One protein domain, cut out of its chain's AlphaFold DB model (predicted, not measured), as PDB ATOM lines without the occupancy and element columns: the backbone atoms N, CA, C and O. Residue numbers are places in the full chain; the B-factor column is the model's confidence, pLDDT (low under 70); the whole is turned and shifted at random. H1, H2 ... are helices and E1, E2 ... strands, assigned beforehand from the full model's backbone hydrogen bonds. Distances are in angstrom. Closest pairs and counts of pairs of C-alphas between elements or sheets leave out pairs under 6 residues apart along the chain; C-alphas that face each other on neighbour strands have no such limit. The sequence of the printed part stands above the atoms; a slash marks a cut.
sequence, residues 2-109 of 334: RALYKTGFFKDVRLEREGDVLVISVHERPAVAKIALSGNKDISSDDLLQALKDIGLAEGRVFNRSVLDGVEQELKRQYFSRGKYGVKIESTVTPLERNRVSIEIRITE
ATOM      1  N   ARG A   2      29.182 -14.287 -23.924       72.94
ATOM      2  CA  ARG A   2      29.341 -13.816 -22.518       72.94
ATOM      3  C   ARG A   2      29.704 -14.906 -21.490       72.94
ATOM      4  O   ARG A   2      30.479 -14.631 -20.583       72.94
ATOM      5  N   ALA A   3      29.163 -16.119 -21.626       79.94
ATOM      6  CA  ALA A   3      29.448 -17.224 -20.706       79.94
ATOM      7  C   ALA A   3      30.916 -17.689 -20.767       79.94
ATOM      8  O   ALA A   3      31.517 -17.904 -19.723       79.94
ATOM      9  N   LEU A   4      31.516 -17.754 -21.965       75.25
ATOM     10  CA  LEU A   4      32.914 -18.164 -22.149       75.25
ATOM     11  C   LEU A   4      33.890 -17.108 -21.618       75.25
ATOM     12  O   LEU A   4      34.824 -17.453 -20.902       75.25
ATOM     13  N   TYR A   5      33.633 -15.817 -21.856       76.88
ATOM     14  CA  TYR A   5      34.445 -14.740 -21.272       76.88
ATOM     15  C   TYR A   5      34.371 -14.693 -19.739       76.88
ATOM     16  O   TYR A   5      35.379 -14.415 -19.092       76.88
ATOM     17  N   LYS A   6      33.211 -15.012 -19.143       80.38
ATOM     18  CA  LYS A   6      33.045 -15.075 -17.678       80.38
ATOM     19  C   LYS A   6      33.925 -16.134 -17.007       80.38
ATOM     20  O   LYS A   6      34.204 -15.995 -15.824       80.38
ATOM     21  N   THR A   7      34.375 -17.155 -17.737       81.44
ATOM     22  CA  THR A   7      35.276 -18.182 -17.186       81.44
ATOM     23  C   THR A   7      36.692 -17.658 -16.926       81.44
ATOM     24  O   THR A   7      37.425 -18.244 -16.139       81.44
ATOM     25  N   GLY A   8      37.094 -16.552 -17.567       79.69
ATOM     26  CA  GLY A   8      38.405 -15.930 -17.369       79.69
ATOM     27  C   GLY A   8      39.589 -16.651 -18.027       79.69
ATOM     28  O   GLY A   8      40.695 -16.119 -17.963       79.69
ATOM     29  N   PHE A   9      39.378 -17.799 -18.684       82.38
ATOM     30  CA  PHE A   9      40.435 -18.602 -19.323       82.38
ATOM     31  C   PHE A   9      40.860 -18.103 -20.707       82.38
ATOM     32  O   PHE A   9      41.964 -18.399 -21.153       82.38
ATOM     33  N   PHE A  10      40.014 -17.330 -21.390       84.62
ATOM     34  CA  PHE A  10      40.229 -16.956 -22.789       84.62
ATOM     35  C   PHE A  10      40.529 -15.460 -22.941       84.62
ATOM     36  O   PHE A  10      39.973 -14.604 -22.244       84.62
ATOM     37  N   LYS A  11      41.476 -15.142 -23.825       80.94
ATOM     38  CA  LYS A  11      41.833 -13.782 -24.242       80.94
ATOM     39  C   LYS A  11      40.871 -13.296 -25.324       80.94
ATOM     40  O   LYS A  11      40.380 -12.178 -25.222       80.94
ATOM     41  N   ASP A  12      40.604 -14.146 -26.313       84.44
ATOM     42  CA  ASP A  12      39.694 -13.873 -27.427       84.44
ATOM     43  C   ASP A  12      38.831 -15.110 -27.719       84.44
ATOM     44  O   ASP A  12      39.301 -16.239 -27.569       84.44
ATOM     45  N   VAL A  13      37.567 -14.904 -28.093       87.19
ATOM     46  CA  VAL A  13      36.619 -15.972 -28.448       87.19
ATOM     47  C   VAL A  13      35.846 -15.534 -29.685       87.19
ATOM     48  O   VAL A  13      35.024 -14.620 -29.612       87.19
ATOM     49  N   ARG A  14      36.063 -16.226 -30.802       87.56
ATOM     50  CA  ARG A  14      35.353 -16.011 -32.066       87.56
ATOM     51  C   ARG A  14      34.388 -17.158 -32.318       87.56
ATOM     52  O   ARG A  14      34.693 -18.316 -32.049       87.56
ATOM     53  N   LEU A  15      33.200 -16.802 -32.779       87.38
ATOM     54  CA  LEU A  15      32.115 -17.727 -33.076       87.38
ATOM     55  C   LEU A  15      31.792 -17.565 -34.553       87.38
ATOM     56  O   LEU A  15      31.349 -16.495 -34.964       87.38
ATOM     57  N   GLU A  16      32.020 -18.615 -35.322       89.31
ATOM     58  CA  GLU A  16      31.743 -18.670 -36.752       89.31
ATOM     59  C   GLU A  16      30.762 -19.814 -37.009       89.31
ATOM     60  O   GLU A  16      30.735 -20.804 -36.277       89.31
ATOM     61  N   ARG A  17      29.892 -19.663 -38.008       89.94
ATOM     62  CA  ARG A  17      28.911 -20.688 -38.373       89.94
ATOM     63  C   ARG A  17      29.138 -21.088 -39.822       89.94
ATOM     64  O   ARG A  17      28.973 -20.260 -40.711       89.94
ATOM     65  N   GLU A  18      29.448 -22.359 -40.038       89.69
ATOM     66  CA  GLU A  18      29.544 -22.975 -41.360       89.69
ATOM     67  C   GLU A  18      28.397 -23.981 -41.513       89.69
ATOM     68  O   GLU A  18      28.420 -25.079 -40.956       89.69
ATOM     69  N   GLY A  19      27.338 -23.574 -42.222       88.75
ATOM     70  CA  GLY A  19      26.118 -24.376 -42.369       88.75
ATOM     71  C   GLY A  19      25.447 -24.659 -41.019       88.75
ATOM     72  O   GLY A  19      25.012 -23.735 -40.327       88.75
ATOM     73  N   ASP A  20      25.382 -25.935 -40.638       90.81
ATOM     74  CA  ASP A  20      24.837 -26.392 -39.350       90.81
ATOM     75  C   ASP A  20      25.901 -26.614 -38.263       90.81
ATOM     76  O   ASP A  20      25.570 -26.983 -37.137       90.81
ATOM     77  N   VAL A  21      27.176 -26.336 -38.557       87.88
ATOM     78  CA  VAL A  21      28.276 -26.455 -37.594       87.88
ATOM     79  C   VAL A  21      28.639 -25.082 -37.031       87.88
ATOM     80  O   VAL A  21      28.901 -24.126 -37.763       87.88
ATOM     81  N   LEU A  22      28.668 -24.981 -35.701       89.06
ATOM     82  CA  LEU A  22      29.199 -23.822 -34.987       89.06
ATOM     83  C   LEU A  22      30.680 -24.060 -34.677       89.06
ATOM     84  O   LEU A  22      31.016 -24.924 -33.868       89.06
ATOM     85  N   VAL A  23      31.555 -23.267 -35.285       88.12
ATOM     86  CA  VAL A  23      32.999 -23.282 -35.046       88.12
ATOM     87  C   VAL A  23      33.330 -22.237 -33.985       88.12
ATOM     88  O   VAL A  23      33.000 -21.056 -34.112       88.12
ATOM     89  N   ILE A  24      33.967 -22.674 -32.897       88.06
ATOM     90  CA  ILE A  24      34.378 -21.801 -31.794       88.06
ATOM     91  C   ILE A  24      35.901 -21.726 -31.775       88.06
ATOM     92  O   ILE A  24      36.570 -22.642 -31.301       88.06
ATOM     93  N   SER A  25      36.445 -20.614 -32.256       87.69
ATOM     94  CA  SER A  25      37.882 -20.345 -32.241       87.69
ATOM     95  C   SER A  25      38.236 -19.584 -30.969       87.69
ATOM     96  O   SER A  25      37.788 -18.453 -30.760       87.69
ATOM     97  N   VAL A  26      39.027 -20.200 -30.092       87.62
ATOM     98  CA  VAL A  26      39.428 -19.613 -28.807       87.62
ATOM     99  C   VAL A  26      40.922 -19.326 -28.777       87.62
ATOM    100  O   VAL A  26      41.735 -20.135 -29.213       87.62
ATOM    101  N   HIS A  27      41.291 -18.180 -28.213       87.44
ATOM    102  CA  HIS A  27      42.666 -17.892 -27.834       87.44
ATOM    103  C   HIS A  27      42.764 -17.948 -26.316       87.44
ATOM    104  O   HIS A  27      42.256 -17.070 -25.616       87.44
ATOM    105  N   GLU A  28      43.419 -18.975 -25.790       88.06
ATOM    106  CA  GLU A  28      43.615 -19.142 -24.352       88.06
ATOM    107  C   GLU A  28      44.524 -18.050 -23.777       88.06
ATOM    108  O   GLU A  28      45.362 -17.461 -24.469       88.06
ATOM    109  N   ARG A  29      44.343 -17.749 -22.493       90.12
ATOM    110  CA  ARG A  29      45.274 -16.920 -21.729       90.12
ATOM    111  C   ARG A  29      46.429 -17.788 -21.238       90.12
ATOM    112  O   ARG A  29      46.194 -18.929 -20.843       90.12
ATOM    113  N   PRO A  30      47.658 -17.256 -21.213       93.00
ATOM    114  CA  PRO A  30      48.790 -18.030 -20.747       93.00
ATOM    115  C   PRO A  30      48.697 -18.296 -19.242       93.00
ATOM    116  O   PRO A  30      48.126 -17.501 -18.493       93.00
ATOM    117  N   ALA A  31      49.299 -19.390 -18.781       92.88
ATOM    118  CA  ALA A  31      49.444 -19.666 -17.352       92.88
ATOM    119  C   ALA A  31      50.712 -19.007 -16.782       92.88
ATOM    120  O   ALA A  31      51.749 -18.936 -17.447       92.88
ATOM    121  N   VAL A  32      50.653 -18.544 -15.536       94.75
ATOM    122  CA  VAL A  32      51.807 -17.994 -14.817       94.75
ATOM    123  C   VAL A  32      52.728 -19.143 -14.419       94.75
ATOM    124  O   VAL A  32      52.358 -19.988 -13.608       94.75
ATOM    125  N   ALA A  33      53.927 -19.196 -14.995       94.12
ATOM    126  CA  ALA A  33      54.910 -20.233 -14.686       94.12
ATOM    127  C   ALA A  33      55.734 -19.908 -13.440       94.12
ATOM    128  O   ALA A  33      56.037 -20.810 -12.669       94.12
ATOM    129  N   LYS A  34      56.124 -18.640 -13.284       93.38
ATOM    130  CA  LYS A  34      56.972 -18.169 -12.189       93.38
ATOM    131  C   LYS A  34      56.720 -16.694 -11.911       93.38
ATOM    132  O   LYS A  34      56.504 -15.924 -12.853       93.38
ATOM    133  N   ILE A  35      56.791 -16.311 -10.637       93.19
ATOM    134  CA  ILE A  35      56.783 -14.909 -10.205       93.19
ATOM    135  C   ILE A  35      58.117 -14.605  -9.518       93.19
ATOM    136  O   ILE A  35      58.468 -15.223  -8.518       93.19
ATOM    137  N   ALA A  36      58.877 -13.661 -10.066       92.50
ATOM    138  CA  ALA A  36      60.128 -13.185  -9.489       92.50
ATOM    139  C   ALA A  36      59.936 -11.777  -8.918       92.50
ATOM    140  O   ALA A  36      59.487 -10.872  -9.622       92.50
ATOM    141  N   LEU A  37      60.295 -11.592  -7.647       93.50
ATOM    142  CA  LEU A  37      60.305 -10.297  -6.971       93.50
ATOM    143  C   LEU A  37      61.751  -9.846  -6.773       93.50
ATOM    144  O   LEU A  37      62.603 -10.643  -6.377       93.50
ATOM    145  N   SER A  38      62.033  -8.576  -7.055       92.38
ATOM    146  CA  SER A  38      63.351  -7.987  -6.817       92.38
ATOM    147  C   SER A  38      63.245  -6.571  -6.258       92.38
ATOM    148  O   SER A  38      62.361  -5.803  -6.632       92.38
ATOM    149  N   GLY A  39      64.175  -6.222  -5.365       89.06
ATOM    150  CA  GLY A  39      64.318  -4.872  -4.813       89.06
ATOM    151  C   GLY A  39      63.368  -4.510  -3.662       89.06
ATOM    152  O   GLY A  39      63.456  -3.399  -3.145       89.06
ATOM    153  N   ASN A  40      62.537  -5.448  -3.200       90.19
ATOM    154  CA  ASN A  40      61.772  -5.338  -1.959       90.19
ATOM    155  C   ASN A  40      62.672  -5.592  -0.736       90.19
ATOM    156  O   ASN A  40      63.019  -6.728  -0.426       90.19
ATOM    157  N   LYS A  41      63.079  -4.526  -0.049       86.38
ATOM    158  CA  LYS A  41      63.865  -4.597   1.193       86.38
ATOM    159  C   LYS A  41      62.997  -4.379   2.428       86.38
ATOM    160  O   LYS A  41      63.246  -5.002   3.454       86.38
ATOM    161  N   ASP A  42      61.976  -3.533   2.322       81.88
ATOM    162  CA  ASP A  42      61.103  -3.168   3.444       81.88
ATOM    163  C   ASP A  42      59.947  -4.157   3.674       81.88
ATOM    164  O   ASP A  42      59.340  -4.162   4.749       81.88
ATOM    165  N   ILE A  43      59.615  -4.978   2.673       85.38
ATOM    166  CA  ILE A  43      58.571  -6.008   2.750       85.38
ATOM    167  C   ILE A  43      59.179  -7.336   2.305       85.38
ATOM    168  O   ILE A  43      59.829  -7.402   1.257       85.38
ATOM    169  N   SER A  44      58.979  -8.387   3.103       89.12
ATOM    170  CA  SER A  44      59.520  -9.708   2.792       89.12
ATOM    171  C   SER A  44      58.907 -10.258   1.500       89.12
ATOM    172  O   SER A  44      57.746  -9.994   1.175       89.12
ATOM    173  N   SER A  45      59.696 -11.018   0.738       89.75
ATOM    174  CA  SER A  45      59.209 -11.633  -0.502       89.75
ATOM    175  C   SER A  45      58.066 -12.610  -0.240       89.75
ATOM    176  O   SER A  45      57.150 -12.692  -1.051       89.75
ATOM    177  N   ASP A  46      58.092 -13.302   0.898       89.38
ATOM    178  CA  ASP A  46      57.072 -14.280   1.274       89.38
ATOM    179  C   ASP A  46      55.722 -13.601   1.538       89.38
ATOM    180  O   ASP A  46      54.703 -14.032   0.993       89.38
ATOM    181  N   ASP A  47      55.715 -12.487   2.281       88.81
ATOM    182  CA  ASP A  47      54.496 -11.711   2.543       88.81
ATOM    183  C   ASP A  47      53.903 -11.150   1.245       88.81
ATOM    184  O   ASP A  47      52.688 -11.183   1.035       88.81
ATOM    185  N   LEU A  48      54.763 -10.661   0.341       87.19
ATOM    186  CA  LEU A  48      54.334 -10.166  -0.965       87.19
ATOM    187  C   LEU A  48      53.734 -11.288  -1.812       87.19
ATOM    188  O   LEU A  48      52.635 -11.126  -2.334       87.19
ATOM    189  N   LEU A  49      54.407 -12.433  -1.931       88.94
ATOM    190  CA  LEU A  49      53.905 -13.578  -2.697       88.94
ATOM    191  C   LEU A  49      52.571 -14.095  -2.150       88.94
ATOM    192  O   LEU A  49      51.682 -14.438  -2.933       88.94
ATOM    193  N   GLN A  50      52.403 -14.109  -0.827       88.25
ATOM    194  CA  GLN A  50      51.144 -14.490  -0.197       88.25
ATOM    195  C   GLN A  50      50.020 -13.497  -0.541       88.25
ATOM    196  O   GLN A  50      48.954 -13.920  -0.986       88.25
ATOM    197  N   ALA A  51      50.276 -12.190  -0.456       86.06
ATOM    198  CA  ALA A  51      49.301 -11.167  -0.840       86.06
ATOM    199  C   ALA A  51      48.931 -11.232  -2.334       86.06
ATOM    200  O   ALA A  51      47.762 -11.104  -2.700       86.06
ATOM    201  N   LEU A  52      49.908 -11.479  -3.214       86.94
ATOM    202  CA  LEU A  52      49.668 -11.667  -4.650       86.94
ATOM    203  C   LEU A  52      48.751 -12.862  -4.918       86.94
ATOM    204  O   LEU A  52      47.832 -12.775  -5.738       86.94
ATOM    205  N   LYS A  53      48.967 -13.961  -4.189       88.00
ATOM    206  CA  LYS A  53      48.156 -15.173  -4.293       88.00
ATOM    207  C   LYS A  53      46.701 -14.925  -3.904       88.00
ATOM    208  O   LYS A  53      45.815 -15.411  -4.612       88.00
ATOM    209  N   ASP A  54      46.458 -14.139  -2.859       86.19
ATOM    210  CA  ASP A  54      45.110 -13.789  -2.396       86.19
ATOM    211  C   ASP A  54      44.352 -12.916  -3.417       86.19
ATOM    212  O   ASP A  54      43.143 -13.060  -3.589       86.19
ATOM    213  N   ILE A  55      45.072 -12.078  -4.174       83.81
ATOM    214  CA  ILE A  55      44.529 -11.240  -5.264       83.81
ATOM    215  C   ILE A  55      44.336 -12.049  -6.569       83.81
ATOM    216  O   ILE A  55      43.731 -11.581  -7.536       83.81
ATOM    217  N   GLY A  56      44.801 -13.303  -6.605       84.19
ATOM    218  CA  GLY A  56      44.647 -14.216  -7.739       84.19
ATOM    219  C   GLY A  56      45.841 -14.263  -8.696       84.19
ATOM    220  O   GLY A  56      45.741 -14.896  -9.748       84.19
ATOM    221  N   LEU A  57      46.973 -13.648  -8.337       88.88
ATOM    222  CA  LEU A  57      48.233 -13.733  -9.072       88.88
ATOM    223  C   LEU A  57      49.175 -14.729  -8.379       88.88
ATOM    224  O   LEU A  57      49.875 -14.394  -7.431       88.88
ATOM    225  N   ALA A  58      49.192 -15.971  -8.858       91.31
ATOM    226  CA  ALA A  58      50.049 -17.024  -8.318       91.31
ATOM    227  C   ALA A  58      50.550 -17.958  -9.419       91.31
ATOM    228  O   ALA A  58      49.950 -18.055 -10.491       91.31
ATOM    229  N   GLU A  59      51.627 -18.684  -9.134       91.81
ATOM    230  CA  GLU A  59      52.130 -19.735 -10.019       91.81
ATOM    231  C   GLU A  59      51.048 -20.799 -10.273       91.81
ATOM    232  O   GLU A  59      50.295 -21.186  -9.377       91.81
ATOM    233  N   GLY A  60      50.921 -21.225 -11.530       89.19
ATOM    234  CA  GLY A  60      49.885 -22.148 -11.998       89.19
ATOM    235  C   GLY A  60      48.515 -21.513 -12.269       89.19
ATOM    236  O   GLY A  60      47.641 -22.182 -12.819       89.19
ATOM    237  N   ARG A  61      48.293 -20.235 -11.928       90.56
ATOM    238  CA  ARG A  61      47.048 -19.520 -12.265       90.56
ATOM    239  C   ARG A  61      47.088 -18.944 -13.679       90.56
ATOM    240  O   ARG A  61      48.146 -18.769 -14.278       90.56
ATOM    241  N   VAL A  62      45.910 -18.615 -14.203       91.69
ATOM    242  CA  VAL A  62      45.756 -17.925 -15.489       91.69
ATOM    243  C   VAL A  62      46.262 -16.492 -15.366       91.69
ATOM    244  O   VAL A  62      45.860 -15.761 -14.461       91.69
ATOM    245  N   PHE A  63      47.106 -16.063 -16.299       91.19
ATOM    246  CA  PHE A  63      47.579 -14.690 -16.348       91.19
ATOM    247  C   PHE A  63      46.468 -13.736 -16.797       91.19
ATOM    248  O   PHE A  63      45.838 -13.916 -17.843       91.19
ATOM    249  N   ASN A  64      46.269 -12.671 -16.024       88.69
ATOM    250  CA  ASN A  64      45.372 -11.579 -16.365       88.69
ATOM    251  C   ASN A  64      46.099 -10.244 -16.189       88.69
ATOM    252  O   ASN A  64      46.499  -9.888 -15.081       88.69
ATOM    253  N   ARG A  65      46.230  -9.487 -17.285       88.12
ATOM    254  CA  ARG A  65      46.924  -8.197 -17.280       88.12
ATOM    255  C   ARG A  65      46.280  -7.195 -16.319       88.12
ATOM    256  O   ARG A  65      47.000  -6.551 -15.572       88.12
ATOM    257  N   SER A  66      44.950  -7.145 -16.249       87.94
ATOM    258  CA  SER A  66      44.240  -6.231 -15.345       87.94
ATOM    259  C   SER A  66      44.489  -6.547 -13.869       87.94
ATOM    260  O   SER A  66      44.504  -5.641 -13.042       87.94
ATOM    261  N   VAL A  67      44.702  -7.826 -13.535       89.25
ATOM    262  CA  VAL A  67      45.064  -8.238 -12.169       89.25
ATOM    263  C   VAL A  67      46.485  -7.783 -11.850       89.25
ATOM    264  O   VAL A  67      46.706  -7.232 -10.778       89.25
ATOM    265  N   LEU A  68      47.427  -7.943 -12.788       90.69
ATOM    266  CA  LEU A  68      48.801  -7.462 -12.625       90.69
ATOM    267  C   LEU A  68      48.858  -5.935 -12.453       90.69
ATOM    268  O   LEU A  68      49.514  -5.453 -11.535       90.69
ATOM    269  N   ASP A  69      48.132  -5.179 -13.277       90.56
ATOM    270  CA  ASP A  69      48.094  -3.716 -13.167       90.56
ATOM    271  C   ASP A  69      47.459  -3.278 -11.827       90.56
ATOM    272  O   ASP A  69      47.939  -2.346 -11.181       90.56
ATOM    273  N   GLY A  70      46.416  -3.976 -11.358       90.75
ATOM    274  CA  GLY A  70      45.818  -3.745 -10.037       90.75
ATOM    275  C   GLY A  70      46.788  -4.038  -8.889       90.75
ATOM    276  O   GLY A  70      46.918  -3.234  -7.969       90.75
ATOM    277  N   VAL A  71      47.527  -5.144  -8.987       90.12
ATOM    278  CA  VAL A  71      48.604  -5.510  -8.060       90.12
ATOM    279  C   VAL A  71      49.661  -4.412  -7.976       90.12
ATOM    280  O   VAL A  71      50.045  -4.026  -6.876       90.12
ATOM    281  N   GLU A  72      50.117  -3.866  -9.106       90.38
ATOM    282  CA  GLU A  72      51.101  -2.778  -9.091       90.38
ATOM    283  C   GLU A  72      50.591  -1.549  -8.334       90.38
ATOM    284  O   GLU A  72      51.353  -0.912  -7.604       90.38
ATOM    285  N   GLN A  73      49.310  -1.203  -8.497       90.19
ATOM    286  CA  GLN A  73      48.698  -0.082  -7.781       90.19
ATOM    287  C   GLN A  73      48.581  -0.361  -6.282       90.19
ATOM    288  O   GLN A  73      48.861   0.532  -5.481       90.19
ATOM    289  N   GLU A  74      48.225  -1.584  -5.883       88.81
ATOM    290  CA  GLU A  74      48.182  -1.954  -4.466       88.81
ATOM    291  C   GLU A  74      49.565  -1.958  -3.825       88.81
ATOM    292  O   GLU A  74      49.744  -1.401  -2.742       88.81
ATOM    293  N   LEU A  75      50.573  -2.502  -4.511       89.38
ATOM    294  CA  LEU A  75      51.952  -2.447  -4.036       89.38
ATOM    295  C   LEU A  75      52.410  -0.992  -3.875       89.38
ATOM    296  O   LEU A  75      52.952  -0.634  -2.829       89.38
ATOM    297  N   LYS A  76      52.121  -0.118  -4.850       89.44
ATOM    298  CA  LYS A  76      52.392   1.326  -4.729       89.44
ATOM    299  C   LYS A  76      51.695   1.926  -3.505       89.44
ATOM    300  O   LYS A  76      52.346   2.631  -2.737       89.44
ATOM    301  N   ARG A  77      50.413   1.616  -3.274       88.25
ATOM    302  CA  ARG A  77      49.658   2.079  -2.094       88.25
ATOM    303  C   ARG A  77      50.283   1.623  -0.774       88.25
ATOM    304  O   ARG A  77      50.384   2.434   0.143       88.25
ATOM    305  N   GLN A  78      50.725   0.371  -0.682       88.25
ATOM    306  CA  GLN A  78      51.370  -0.184   0.516       88.25
ATOM    307  C   GLN A  78      52.725   0.469   0.812       88.25
ATOM    308  O   GLN A  78      53.060   0.752   1.960       88.25
ATOM    309  N   TYR A  79      53.511   0.762  -0.220       88.81
ATOM    310  CA  TYR A  79      54.747   1.520  -0.047       88.81
ATOM    311  C   TYR A  79      54.468   2.985   0.333       88.81
ATOM    312  O   TYR A  79      55.146   3.540   1.200       88.81
ATOM    313  N   PHE A  80      53.429   3.603  -0.236       85.88
ATOM    314  CA  PHE A  80      53.016   4.965   0.117       85.88
ATOM    315  C   PHE A  80      52.512   5.079   1.560       85.88
ATOM    316  O   PHE A  80      52.858   6.049   2.235       85.88
ATOM    317  N   SER A  81      51.755   4.102   2.078       84.12
ATOM    318  CA  SER A  81      51.308   4.120   3.482       84.12
ATOM    319  C   SER A  81      52.475   4.081   4.471       84.12
ATOM    320  O   SER A  81      52.359   4.630   5.563       84.12
ATOM    321  N   ARG A  82      53.622   3.529   4.052       83.88
ATOM    322  CA  ARG A  82      54.887   3.466   4.803       83.88
ATOM    323  C   ARG A  82      55.850   4.630   4.521       83.88
ATOM    324  O   ARG A  82      57.013   4.568   4.914       83.88
ATOM    325  N   GLY A  83      55.413   5.663   3.797       80.69
ATOM    326  CA  GLY A  83      56.227   6.850   3.506       80.69
ATOM    327  C   GLY A  83      57.222   6.704   2.348       80.69
ATOM    328  O   GLY A  83      58.068   7.578   2.139       80.69
ATOM    329  N   LYS A  84      57.137   5.631   1.550       85.38
ATOM    330  CA  LYS A  84      57.993   5.397   0.372       85.38
ATOM    331  C   LYS A  84      57.355   5.932  -0.903       85.38
ATOM    332  O   LYS A  84      57.014   5.194  -1.821       85.38
ATOM    333  N   TYR A  85      57.214   7.246  -0.982       82.81
ATOM    334  CA  TYR A  85      56.605   7.904  -2.142       82.81
ATOM    335  C   TYR A  85      57.491   7.901  -3.398       82.81
ATOM    336  O   TYR A  85      56.999   8.024  -4.525       82.81
ATOM    337  N   GLY A  86      58.801   7.718  -3.211       83.38
ATOM    338  CA  GLY A  86      59.784   7.538  -4.276       83.38
ATOM    339  C   GLY A  86      59.730   6.179  -4.980       83.38
ATOM    340  O   GLY A  86      60.498   5.987  -5.923       83.38
ATOM    341  N   VAL A  87      58.845   5.262  -4.563       89.81
ATOM    342  CA  VAL A  87      58.807   3.903  -5.110       89.81
ATOM    343  C   VAL A  87      58.475   3.902  -6.607       89.81
ATOM    344  O   VAL A  87      57.551   4.576  -7.072       89.81
ATOM    345  N   LYS A  88      59.230   3.116  -7.372       90.38
ATOM    346  CA  LYS A  88      58.928   2.755  -8.760       90.38
ATOM    347  C   LYS A  88      58.751   1.247  -8.832       90.38
ATOM    348  O   LYS A  88      59.595   0.509  -8.334       90.38
ATOM    349  N   ILE A  89      57.645   0.809  -9.420       92.81
ATOM    350  CA  ILE A  89      57.317  -0.607  -9.588       92.81
ATOM    351  C   ILE A  89      57.124  -0.834 -11.076       92.81
ATOM    352  O   ILE A  89      56.291  -0.161 -11.687       92.81
ATOM    353  N   GLU A  90      57.921  -1.739 -11.629       92.81
ATOM    354  CA  GLU A  90      57.917  -2.110 -13.040       92.81
ATOM    355  C   GLU A  90      57.690  -3.619 -13.140       92.81
ATOM    356  O   GLU A  90      58.444  -4.399 -12.551       92.81
ATOM    357  N   SER A  91      56.654  -4.039 -13.870       93.50
ATOM    358  CA  SER A  91      56.444  -5.448 -14.199       93.50
ATOM    359  C   SER A  91      56.878  -5.756 -15.628       93.50
ATOM    360  O   SER A  91      56.475  -5.102 -16.592       93.50
ATOM    361  N   THR A  92      57.684  -6.802 -15.774       94.19
ATOM    362  CA  THR A  92      58.058  -7.371 -17.067       94.19
ATOM    363  C   THR A  92      57.384  -8.727 -17.211       94.19
ATOM    364  O   THR A  92      57.509  -9.593 -16.345       94.19
ATOM    365  N   VAL A  93      56.644  -8.907 -18.305       94.81
ATOM    366  CA  VAL A  93      55.976 -10.169 -18.634       94.81
ATOM    367  C   VAL A  93      56.707 -10.801 -19.808       94.81
ATOM    368  O   VAL A  93      56.656 -10.284 -20.923       94.81
ATOM    369  N   THR A  94      57.371 -11.925 -19.562       95.12
ATOM    370  CA  THR A  94      58.142 -12.651 -20.574       95.12
ATOM    371  C   THR A  94      57.363 -13.889 -21.022       95.12
ATOM    372  O   THR A  94      57.086 -14.758 -20.187       95.12
ATOM    373  N   PRO A  95      56.991 -14.004 -22.310       93.69
ATOM    374  CA  PRO A  95      56.385 -15.217 -22.848       93.69
ATOM    375  C   PRO A  95      57.342 -16.408 -22.749       93.69
ATOM    376  O   PRO A  95      58.542 -16.276 -22.978       93.69
ATOM    377  N   LEU A  96      56.797 -17.577 -22.431       93.56
ATOM    378  CA  LEU A  96      57.504 -18.849 -22.357       93.56
ATOM    379  C   LEU A  96      56.820 -19.886 -23.249       93.56
ATOM    380  O   LEU A  96      55.649 -19.764 -23.616       93.56
ATOM    381  N   GLU A  97      57.542 -20.967 -23.530       91.44
ATOM    382  CA  GLU A  97      56.988 -22.122 -24.228       91.44
ATOM    383  C   GLU A  97      55.772 -22.721 -23.505       91.44
ATOM    384  O   GLU A  97      55.676 -22.705 -22.265       91.44
ATOM    385  N   ARG A  98      54.901 -23.357 -24.299       90.50
ATOM    386  CA  ARG A  98      53.667 -24.030 -23.858       90.50
ATOM    387  C   ARG A  98      52.615 -23.068 -23.287       90.50
ATOM    388  O   ARG A  98      52.002 -23.379 -22.274       90.50
ATOM    389  N   ASN A  99      52.419 -21.911 -23.932       90.69
ATOM    390  CA  ASN A  99      51.430 -20.890 -23.551       90.69
ATOM    391  C   ASN A  99      51.559 -20.465 -22.074       90.69
ATOM    392  O   ASN A  99      50.603 -20.487 -21.298       90.69
ATOM    393  N   ARG A 100      52.781 -20.123 -21.658       93.75
ATOM    394  CA  ARG A 100      53.088 -19.700 -20.286       93.75
ATOM    395  C   ARG A 100      53.753 -18.335 -20.270       93.75
ATOM    396  O   ARG A 100      54.284 -17.889 -21.281       93.75
ATOM    397  N   VAL A 101      53.742 -17.682 -19.115       94.81
ATOM    398  CA  VAL A 101      54.443 -16.412 -18.890       94.81
ATOM    399  C   VAL A 101      55.237 -16.442 -17.588       94.81
ATOM    400  O   VAL A 101      54.784 -17.000 -16.587       94.81
ATOM    401  N   SER A 102      56.416 -15.828 -17.606       94.75
ATOM    402  CA  SER A 102      57.160 -15.449 -16.405       94.75
ATOM    403  C   SER A 102      56.881 -13.986 -16.094       94.75
ATOM    404  O   SER A 102      56.869 -13.157 -17.005       94.75
ATOM    405  N   ILE A 103      56.665 -13.667 -14.821       94.69
ATOM    406  CA  ILE A 103      56.420 -12.298 -14.362       94.69
ATOM    407  C   ILE A 103      57.582 -11.891 -13.461       94.69
ATOM    408  O   ILE A 103      57.804 -12.515 -12.426       94.69
ATOM    409  N   GLU A 104      58.315 -10.853 -13.844       94.25
ATOM    410  CA  GLU A 104      59.313 -10.202 -12.992       94.25
ATOM    411  C   GLU A 104      58.747  -8.862 -12.520       94.25
ATOM    412  O   GLU A 104      58.398  -8.018 -13.342       94.25
ATOM    413  N   ILE A 105      58.645  -8.664 -11.207       94.19
ATOM    414  CA  ILE A 105      58.260  -7.387 -10.604       94.19
ATOM    415  C   ILE A 105      59.507  -6.794  -9.957       94.19
ATOM    416  O   ILE A 105      60.043  -7.330  -8.981       94.19
ATOM    417  N   ARG A 106      59.972  -5.675 -10.511       94.00
ATOM    418  CA  ARG A 106      61.111  -4.921  -9.997       94.00
ATOM    419  C   ARG A 106      60.613  -3.728  -9.199       94.00
ATOM    420  O   ARG A 106      59.928  -2.852  -9.724       94.00
ATOM    421  N   ILE A 107      60.981  -3.698  -7.925       94.00
ATOM    422  CA  ILE A 107      60.607  -2.661  -6.970       94.00
ATOM    423  C   ILE A 107      61.855  -1.833  -6.672       94.00
ATOM    424  O   ILE A 107      62.846  -2.325  -6.146       94.00
ATOM    425  N   THR A 108      61.808  -0.549  -6.998       91.62
ATOM    426  CA  THR A 108      62.833   0.421  -6.612       91.62
ATOM    427  C   THR A 108      62.237   1.323  -5.545       91.62
ATOM    428  O   THR A 108      61.510   2.252  -5.874       91.62
ATOM    429  N   GLU A 109      62.511   1.046  -4.271       85.50
ATOM    430  CA  GLU A 109      61.862   1.731  -3.137       85.50
ATOM    431  C   GLU A 109      62.183   3.231  -3.043       85.50
ATOM    432  O   GLU A 109      61.358   4.019  -2.580       85.50
TER     433      GLU A 109
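AT A GLANCE: This is residues 2 to 109 of the 334 residues of the protein "Outer membrane protein assembly factor BamA" of Chromatiaceae bacterium (UniProt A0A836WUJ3). A two-stranded hairpin arm, E1 and E2, extends from a body in which helices H2 and H3 pack on one face of a three-stranded sheet; E2 runs on into the sheet's edge strand E3, and the arm makes much of the length. The short helix H1 sits beside the arm, and the tip, residues 17 to 22, sticks out free. The printed part has 108 residues, with three named helices and five named strands in the order H1 E1 E2 E3 H2 H3 E4 E5, class mixed, helices and strands. The body has two layers, helices on one face of a sheet; the sheet's order is E3 E5 E4, mixed. The whole is loose, with a radius of gyration of the C-alphas of 17.5 A and spans of 63 by 26 by 20 A.

HOW THE PARTS SIT: Start at H1, residues 2 to 6; its closest C-alpha to E1, residues 10 to 18, is that of Leu 4, 7.4 A from Phe 10. E1 and E2, residues 21 to 28, form an antiparallel hairpin; look for N 14 and O 25, 2.8 A apart. E2 runs on at 16 degrees into E3, residues 31 to 38. E3 is the parallel neighbour of E5, residues 100 to 108, with N 36 and O 103 at 2.8 A. E5 forms an antiparallel hairpin with E4, residues 88 to 96, with N 92 and O 104 at 2.8 A. This sheet is twisted. H2, residues 45 to 54, is on it; the C-alphas of Ser 45 and Leu 37 of E3 are its closest, 6.7 A. H3, residues 65 to 81, is on it at a height of 9.6 A and runs along the strands, over E4 at 24 degrees on the local plane, while E5 only just falls short of lying under it. Its closest C-alphas to E4 are those of Glu 72 and Ile 89, 6.6 A. H2 and H3 are close but not clearly touching, Leu 52 to Val 71 at 7.1 A between C-alphas, at a steep tilt of 51 degrees, opposite ways. In H1, H2 and H3 every O i to N i+4 pair is within hydrogen-bond range.

IN THESE COORDINATES: Find C-alpha 2 at (29.341, -13.816, -22.518), where H1 begins. E1 is 22.3 A long, E2 21.5 A and E3 21.0 A; H2 is 14.4 A. H3 runs 24.5 A from C-alpha 65 at (46.924, -8.197, -17.280). E4 is 25.6 A, and E5, 26.2 A, ends at C-alpha 108, (62.833, 0.421, -6.612).

THE WHOLE: The C-alphas farthest apart are those of Gly 19 and Gly 83, 63.1 A. The printed part has no cut, and no link is long. The mean pLDDT of the printed part is 88.7, and no printed residue is under 70.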